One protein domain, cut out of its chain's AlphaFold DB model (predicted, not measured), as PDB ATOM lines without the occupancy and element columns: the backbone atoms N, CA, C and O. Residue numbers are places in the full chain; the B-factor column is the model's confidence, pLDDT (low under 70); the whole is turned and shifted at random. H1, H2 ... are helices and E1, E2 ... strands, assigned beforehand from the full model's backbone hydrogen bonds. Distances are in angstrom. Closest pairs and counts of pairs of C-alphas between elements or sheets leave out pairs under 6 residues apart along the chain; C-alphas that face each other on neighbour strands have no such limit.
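What this domain is: This is residues 6 to 67 of the 213 residues of an uncharacterized protein of Chloroflexales bacterium ZM16-3 (UniProt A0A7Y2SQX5). A small wall of three antiparallel strands, E1, E2 and E3, has a short helix, H2, over one face, while a second helix, H1, only grazes the sheet near the end of E1. Off to one end, the three-residue strand E4 sits side by side with the first printed residues, 6 to 7. The 62 printed residues hold, in chain order, E1, E2, E3, H1, H2 and E4, and the class is mixed, helices and strands. The whole is compact and rounded, with a radius of gyration of the C-alphas of 10.4 A and spans of 27 by 22 by 18 A.

How they stand to each other: E1, residues 18 to 22, E2, residues 25 to 30, and E3, residues 33 to 39, form a meander, each strand the antiparallel neighbour of the one before. The hairpin of E1 and E2 has N 20 and O 27 within hydrogen-bond range at 2.9 A. The hairpin of E2 and E3 has N 28 and O 36 at 2.8 A. H2, residues 53 to 57, is on the sheet at a height over the sheet of 9.2 A, only just over E2, on which 3 of its 5 C-alphas fall. Its closest C-alphas to E3 are those of Ala 57 and Ala 38, 5.5 A apart. H1, residues 45 to 51, only grazes the sheet with residues 45 to 49. H1 and H2 are close but not clearly touching, the C-alphas of Phe 48 and Phe 54 being 6.9 A apart. In H1 and H2 every O i to N i+4 pair is within hydrogen-bond range. E4, residues 63 to 65, pairs with no named strand, but its residues 64 to 65 pair, parallel, with residues 6 to 7.

Where its parts are: E1 begins at C-alpha 18 (174.129, 102.499, 136.054) and is 13.2 A long. E2 measures 16.8 A and E3 18.0 A, H1 9.8 A, H2 6.0 A. E4 is 6.8 A long and ends at C-alpha 65 (180.490, 105.541, 130.279).

The domain as a whole: The two C-alphas farthest apart, of Glu 14 and Asp 41, are 27.7 A apart. The printed part has no cut, the links between named elements are tight, and no printed residue is under 70 in pLDDT.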
ATOM      1  N   GLY A   6     174.951 105.245 127.641       95.94
ATOM      2  CA  GLY A   6     174.541 104.511 128.837       95.94
ATOM      3  C   GLY A   6     175.687 104.399 129.838       95.94
ATOM      4  O   GLY A   6     176.858 104.503 129.478       95.94
ATOM      5  N   MET A   7     175.359 104.168 131.109       95.81
ATOM      6  CA  MET A   7     176.364 103.904 132.141       95.81
ATOM      7  C   MET A   7     176.559 102.398 132.293       95.81
ATOM      8  O   MET A   7     175.661 101.699 132.754       95.81
ATOM      9  N   GLY A   8     177.740 101.908 131.917       95.56
ATOM     10  CA  GLY A   8     178.128 100.497 131.981       95.56
ATOM     11  C   GLY A   8     178.582 100.054 133.371       95.56
ATOM     12  O   GLY A   8     179.041  98.930 133.539       95.56
ATOM     13  N   SER A   9     178.491 100.925 134.377       94.69
ATOM     14  CA  SER A   9     178.799 100.615 135.773       94.69
ATOM     15  C   SER A   9     177.610  99.998 136.512       94.69
ATOM     16  O   SER A   9     176.463 100.134 136.087       94.69
ATOM     17  N   VAL A  10     177.876  99.372 137.660       95.88
ATOM     18  CA  VAL A  10     176.837  98.960 138.620       95.88
ATOM     19  C   VAL A  10     175.990 100.171 139.026       95.88
ATOM     20  O   VAL A  10     176.511 101.287 139.131       95.88
ATOM     21  N   TYR A  11     174.686  99.958 139.211       96.56
ATOM     22  CA  TYR A  11     173.754 100.990 139.657       96.56
ATOM     23  C   TYR A  11     174.195 101.633 140.972       96.56
ATOM     24  O   TYR A  11     174.525 100.941 141.936       96.56
ATOM     25  N   ARG A  12     174.148 102.965 141.008       92.56
ATOM     26  CA  ARG A  12     174.417 103.773 142.196       92.56
ATOM     27  C   ARG A  12     173.182 104.575 142.587       92.56
ATOM     28  O   ARG A  12     172.767 105.436 141.807       92.56
ATOM     29  N   PRO A  13     172.616 104.348 143.784       93.62
ATOM     30  CA  PRO A  13     171.495 105.140 144.281       93.62
ATOM     31  C   PRO A  13     171.824 106.632 144.401       93.62
ATOM     32  O   PRO A  13     170.955 107.459 144.150       93.62
ATOM     33  N   GLU A  14     173.074 106.979 144.729       91.62
ATOM     34  CA  GLU A  14     173.484 108.372 144.967       91.62
ATOM     35  C   GLU A  14     173.374 109.243 143.709       91.62
ATOM     36  O   GLU A  14     173.067 110.429 143.798       91.62
ATOM     37  N   THR A  15     173.619 108.660 142.533       90.38
ATOM     38  CA  THR A  15     173.544 109.358 141.239       90.38
ATOM     39  C   THR A  15     172.313 108.962 140.426       90.38
ATOM     40  O   THR A  15     171.972 109.629 139.450       90.38
ATOM     41  N   GLY A  16     171.646 107.863 140.788       95.00
ATOM     42  CA  GLY A  16     170.531 107.299 140.033       95.00
ATOM     43  C   GLY A  16     170.941 106.783 138.649       95.00
ATOM     44  O   GLY A  16     170.138 106.835 137.716       95.00
ATOM     45  N   THR A  17     172.189 106.333 138.481       94.88
ATOM     46  CA  THR A  17     172.744 105.896 137.187       94.88
ATOM     47  C   THR A  17     173.432 104.540 137.279       94.88
ATOM     48  O   THR A  17     174.039 104.220 138.299       94.88
ATOM     49  N   GLY A  18     173.426 103.781 136.183       96.50
ATOM     50  CA  GLY A  18     174.129 102.499 136.054       96.50
ATOM     51  C   GLY A  18     173.169 101.352 135.767       96.50
ATOM     52  O   GLY A  18     172.009 101.574 135.430       96.50
ATOM     53  N   ILE A  19     173.649 100.122 135.898       98.31
ATOM     54  CA  ILE A  19     172.858  98.919 135.643       98.31
ATOM     55  C   ILE A  19     172.591  98.203 136.962       98.31
ATOM     56  O   ILE A  19     173.519  97.800 137.668       98.31
ATOM     57  N   ALA A  20     171.313  98.046 137.292       98.31
ATOM     58  CA  ALA A  20     170.875  97.196 138.385       98.31
ATOM     59  C   ALA A  20     170.725  95.775 137.837       98.31
ATOM     60  O   ALA A  20     169.904  95.530 136.954       98.31
ATOM     61  N   TRP A  21     171.551  94.859 138.332       98.25
ATOM     62  CA  TRP A  21     171.517  93.451 137.952       98.25
ATOM     63  C   TRP A  21     170.690  92.655 138.959       98.25
ATOM     64  O   TRP A  21     170.836  92.839 140.169       98.25
ATOM     65  N   GLN A  22     169.849  91.757 138.461       97.44
ATOM     66  CA  GLN A  22     169.091  90.773 139.225       97.44
ATOM     67  C   GLN A  22     169.151  89.424 138.490       97.44
ATOM     68  O   GLN A  22     169.368  89.392 137.279       97.44
ATOM     69  N   PRO A  23     168.938  88.282 139.165       97.44
ATOM     70  CA  PRO A  23     168.837  87.005 138.465       97.44
ATOM     71  C   PRO A  23     167.775  87.058 137.354       97.44
ATOM     72  O   PRO A  23     166.615  87.375 137.609       97.44
ATOM     73  N   GLY A  24     168.178  86.764 136.116       97.38
ATOM     74  CA  GLY A  24     167.292  86.761 134.947       97.38
ATOM     75  C   GLY A  24     167.061  88.123 134.279       97.38
ATOM     76  O   GLY A  24     166.472  88.163 133.196       97.38
ATOM     77  N   GLN A  25     167.484  89.237 134.886       98.19
ATOM     78  CA  GLN A  25     167.117  90.572 134.421       98.19
ATOM     79  C   GLN A  25     168.108  91.669 134.823       98.19
ATOM     80  O   GLN A  25     168.531  91.772 135.968       98.19
ATOM     81  N   ALA A  26     168.362  92.592 133.899       98.62
ATOM     82  CA  ALA A  26     169.074  93.833 134.157       98.62
ATOM     83  C   ALA A  26     168.194  95.046 133.831       98.62
ATOM     84  O   ALA A  26     167.460  95.056 132.840       98.62
ATOM     85  N   GLN A  27     168.302  96.096 134.642       98.69
ATOM     86  CA  GLN A  27     167.650  97.387 134.428       98.69
ATOM     87  C   GLN A  27     168.708  98.471 134.249       98.69
ATOM     88  O   GLN A  27     169.598  98.614 135.085       98.69
ATOM     89  N   LEU A  28     168.602  99.250 133.175       98.44
ATOM     90  CA  LEU A  28     169.453 100.406 132.923       98.44
ATOM     91  C   LEU A  28     168.793 101.658 133.506       98.44
ATOM     92  O   LEU A  28     167.686 102.029 133.110       98.44
ATOM     93  N   TRP A  29     169.496 102.315 134.424       98.19
ATOM     94  CA  TRP A  29     169.051 103.507 135.135       98.19
ATOM     95  C   TRP A  29     169.794 104.755 134.666       98.19
ATOM     96  O   TRP A  29     171.016 104.743 134.479       98.19
ATOM     97  N   MET A  30     169.058 105.857 134.535       95.50
ATOM     98  CA  MET A  30     169.593 107.176 134.219       95.50
ATOM     99  C   MET A  30     168.775 108.262 134.918       95.50
ATOM    100  O   MET A  30     167.554 108.315 134.767       95.50
ATOM    101  N   GLY A  31     169.437 109.123 135.696       93.69
ATOM    102  CA  GLY A  31     168.772 110.211 136.420       93.69
ATOM    103  C   GLY A  31     167.661 109.728 137.360       93.69
ATOM    104  O   GLY A  31     166.606 110.353 137.439       93.69
ATOM    105  N   GLY A  32     167.859 108.576 138.009       96.38
ATOM    106  CA  GLY A  32     166.899 107.979 138.942       96.38
ATOM    107  C   GLY A  32     165.705 107.284 138.280       96.38
ATOM    108  O   GLY A  32     164.761 106.915 138.973       96.38
ATOM    109  N   LYS A  33     165.721 107.093 136.955       97.44
ATOM    110  CA  LYS A  33     164.656 106.410 136.209       97.44
ATOM    111  C   LYS A  33     165.196 105.192 135.476       97.44
ATOM    112  O   LYS A  33     166.270 105.258 134.881       97.44
ATOM    113  N   VAL A  34     164.419 104.110 135.455       98.19
ATOM    114  CA  VAL A  34     164.663 102.980 134.549       98.19
ATOM    115  C   VAL A  34     164.341 103.435 133.130       98.19
ATOM    116  O   VAL A  34     163.206 103.812 132.843       98.19
ATOM    117  N   ILE A  35     165.337 103.403 132.249       97.44
ATOM    118  CA  ILE A  35     165.181 103.769 130.836       97.44
ATOM    119  C   ILE A  35     165.110 102.548 129.916       97.44
ATOM    120  O   ILE A  35     164.622 102.656 128.796       97.44
ATOM    121  N   ALA A  36     165.590 101.391 130.378       98.00
ATOM    122  CA  ALA A  36     165.497 100.124 129.663       98.00
ATOM    123  C   ALA A  36     165.585  98.939 130.632       98.00
ATOM    124  O   ALA A  36     166.174  99.037 131.709       98.00
ATOM    125  N   GLN A  37     165.036  97.801 130.218       98.50
ATOM    126  CA  GLN A  37     165.098  96.534 130.939       98.50
ATOM    127  C   GLN A  37     165.355  95.408 129.938       98.50
ATOM    128  O   GLN A  37     164.811  95.432 128.835       98.50
ATOM    129  N   ALA A  38     166.170  94.433 130.324       98.31
ATOM    130  CA  ALA A  38     166.565  93.329 129.463       98.31
ATOM    131  C   ALA A  38     166.682  92.027 130.257       98.31
ATOM    132  O   ALA A  38     167.099  92.038 131.414       98.31
ATOM    133  N   ALA A  39     166.322  90.909 129.630       98.12
ATOM    134  CA  ALA A  39     166.558  89.583 130.190       98.12
ATOM    135  C   ALA A  39     168.012  89.143 129.949       98.12
ATOM    136  O   ALA A  39     168.617  89.513 128.943       98.12
ATOM    137  N   HIS A  40     168.559  88.331 130.852       98.12
ATOM    138  CA  HIS A  40     169.851  87.663 130.677       98.12
ATOM    139  C   HIS A  40     169.884  86.334 131.440       98.12
ATOM    140  O   HIS A  40     169.087  86.103 132.341       98.12
ATOM    141  N   ASP A  41     170.861  85.490 131.139       97.56
ATOM    142  CA  ASP A  41     171.065  84.165 131.738       97.56
ATOM    143  C   ASP A  41     172.326  84.077 132.614       97.56
ATOM    144  O   ASP A  41     172.640  83.028 133.174       97.56
ATOM    145  N   THR A  42     173.062  85.181 132.757       97.75
ATOM    146  CA  THR A  42     174.337  85.190 133.478       97.75
ATOM    147  C   THR A  42     174.152  84.776 134.941       97.75
ATOM    148  O   THR A  42     173.241  85.298 135.586       97.75
ATOM    149  N   PRO A  43     175.025  83.921 135.505       96.62
ATOM    150  CA  PRO A  43     174.841  83.353 136.844       96.62
ATOM    151  C   PRO A  43     175.163  84.319 137.991       96.62
ATOM    152  O   PRO A  43     174.830  84.050 139.143       96.62
ATOM    153  N   SER A  44     175.847  85.430 137.715       97.44
ATOM    154  CA  SER A  44     176.249  86.406 138.727       97.44
ATOM    155  C   SER A  44     176.476  87.786 138.108       97.44
ATOM    156  O   SER A  44     176.713  87.873 136.896       97.44
ATOM    157  N   PRO A  45     176.502  88.858 138.926       97.44
ATOM    158  CA  PRO A  45     176.960  90.169 138.484       97.44
ATOM    159  C   PRO A  45     178.338  90.079 137.821       97.44
ATOM    160  O   PRO A  45     178.508  90.501 136.684       97.44
ATOM    161  N   TRP A  46     179.318  89.433 138.460       97.50
ATOM    162  CA  TRP A  46     180.652  89.290 137.871       97.50
ATOM    163  C   TRP A  46     180.604  88.718 136.452       97.50
ATOM    164  O   TRP A  46     181.199  89.295 135.549       97.50
ATOM    165  N   ALA A  47     179.857  87.631 136.229       97.69
ATOM    166  CA  ALA A  47     179.726  87.030 134.904       97.69
ATOM    167  C   ALA A  47     179.091  87.991 133.885       97.69
ATOM    168  O   ALA A  47     179.530  88.036 132.738       97.69
ATOM    169  N   PHE A  48     178.118  88.804 134.306       98.31
ATOM    170  CA  PHE A  48     177.466  89.802 133.460       98.31
ATOM    171  C   PHE A  48     178.427  90.877 132.946       98.31
ATOM    172  O   PHE A  48     178.510  91.103 131.735       98.31
ATOM    173  N   TRP A  49     179.202  91.503 133.836       97.88
ATOM    174  CA  TRP A  49     180.166  92.537 133.447       97.88
ATOM    175  C   TRP A  49     181.427  91.958 132.812       97.88
ATOM    176  O   TRP A  49     181.864  92.463 131.780       97.88
ATOM    177  N   HIS A  50     181.967  90.860 133.343       97.50
ATOM    178  CA  HIS A  50     183.123  90.188 132.756       97.50
ATOM    179  C   HIS A  50     182.785  89.691 131.340       97.50
ATOM    180  O   HIS A  50     183.546  89.872 130.394       97.50
ATOM    181  N   GLY A  51     181.600  89.124 131.122       97.69
ATOM    182  CA  GLY A  51     181.145  88.733 129.788       97.69
ATOM    183  C   GLY A  51     180.826  89.908 128.855       97.69
ATOM    184  O   GLY A  51     180.766  89.692 127.647       97.69
ATOM    185  N   LEU A  52     180.715  91.137 129.377       97.94
ATOM    186  CA  LEU A  52     180.212  92.336 128.686       97.94
ATOM    187  C   LEU A  52     178.760  92.185 128.192       97.94
ATOM    188  O   LEU A  52     178.363  92.806 127.206       97.94
ATOM    189  N   HIS A  53     177.947  91.383 128.887       98.19
ATOM    190  CA  HIS A  53     176.562  91.091 128.501       98.19
ATOM    191  C   HIS A  53     175.661  92.332 128.506       98.19
ATOM    192  O   HIS A  53     174.651  92.355 127.814       98.19
ATOM    193  N   PHE A  54     176.027  93.399 129.221       97.81
ATOM    194  CA  PHE A  54     175.296  94.667 129.151       97.81
ATOM    195  C   PHE A  54     175.282  95.275 127.741       97.81
ATOM    196  O   PHE A  54     174.278  95.867 127.352       97.81
ATOM    197  N   GLY A  55     176.361  95.102 126.966       97.44
ATOM    198  CA  GLY A  55     176.455  95.633 125.605       97.44
ATOM    199  C   GLY A  55     175.455  94.978 124.651       97.44
ATOM    200  O   GLY A  55     174.939  95.638 123.755       97.44
ATOM    201  N   THR A  56     175.134  93.700 124.871       96.75
ATOM    202  CA  THR A  56     174.116  92.976 124.095       96.75
ATOM    203  C   THR A  56     172.716  93.123 124.685       96.75
ATOM    204  O   THR A  56     171.749  93.186 123.933       96.75
ATOM    205  N   ALA A  57     172.595  93.208 126.013       97.94
ATOM    206  CA  ALA A  57     171.321  93.381 126.709       97.94
ATOM    207  C   ALA A  57     170.652  94.729 126.387       97.94
ATOM    208  O   ALA A  57     169.428  94.813 126.324       97.94
ATOM    209  N   PHE A  58     171.444  95.778 126.143       97.94
ATOM    210  CA  PHE A  58     170.951  97.125 125.854       97.94
ATOM    211  C   PHE A  58     171.451  97.626 124.485       97.94
ATOM    212  O   PHE A  58     172.257  98.557 124.426       97.94
ATOM    213  N   PRO A  59     170.967  97.052 123.364       97.00
ATOM    214  CA  PRO A  59     171.496  97.333 122.026       97.00
ATOM    215  C   PRO A  59     171.193  98.753 121.525       97.00
ATOM    216  O   PRO A  59     171.775  99.193 120.537       97.00
ATOM    217  N   MET A  60     170.288  99.484 122.189       96.69
ATOM    218  CA  MET A  60     170.035 100.896 121.892       96.69
ATOM    219  C   MET A  60     171.195 101.804 122.322       96.69
ATOM    220  O   MET A  60     171.328 102.907 121.804       96.69
ATOM    221  N   ILE A  61     172.033 101.362 123.266       97.94
ATOM    222  CA  ILE A  61     173.176 102.138 123.741       97.94
ATOM    223  C   ILE A  61     174.323 102.006 122.744       97.94
ATOM    224  O   ILE A  61     174.814 100.915 122.467       97.94
ATOM    225  N   THR A  62     174.773 103.144 122.227       97.56
ATOM    226  CA  THR A  62     175.878 103.231 121.259       97.56
ATOM    227  C   THR A  62     177.234 103.438 121.926       97.56
ATOM    228  O   THR A  62     178.251 103.012 121.386       97.56
ATOM    229  N   HIS A  63     177.247 104.073 123.101       97.94
ATOM    230  CA  HIS A  63     178.455 104.418 123.842       97.94
ATOM    231  C   HIS A  63     178.248 104.205 125.341       97.94
ATOM    232  O   HIS A  63     177.203 104.547 125.897       97.94
ATOM    233  N   TRP A  64     179.273 103.684 126.004       97.44
ATOM    234  CA  TRP A  64     179.254 103.354 127.421       97.44
ATOM    235  C   TRP A  64     180.221 104.233 128.205       97.44
ATOM    236  O   TRP A  64     181.417 104.267 127.915       97.44
ATOM    237  N   GLY A  65     179.700 104.920 129.220       94.75
ATOM    238  CA  GLY A  65     180.490 105.541 130.279       94.75
ATOM    239  C   GLY A  65     180.686 104.584 131.453       94.75
ATOM    240  O   GLY A  65     179.827 103.745 131.733       94.75
ATOM    241  N   PHE A  66     181.794 104.719 132.177       92.56
ATOM    242  CA  PHE A  66     182.107 103.883 133.338       92.56
ATOM    243  C   PHE A  66     182.351 104.782 134.540       92.56
ATOM    244  O   PHE A  66     183.362 105.474 134.602       92.56
ATOM    245  N   ARG A  67     181.389 104.773 135.475       85.06
ATOM    246  CA  ARG A  67     181.246 105.685 136.631       85.06
ATOM    247  C   ARG A  67     180.992 107.146 136.287       85.06
ATOM    248  O   ARG A  67     180.100 107.740 136.881       85.06
TER     249      ARG A  67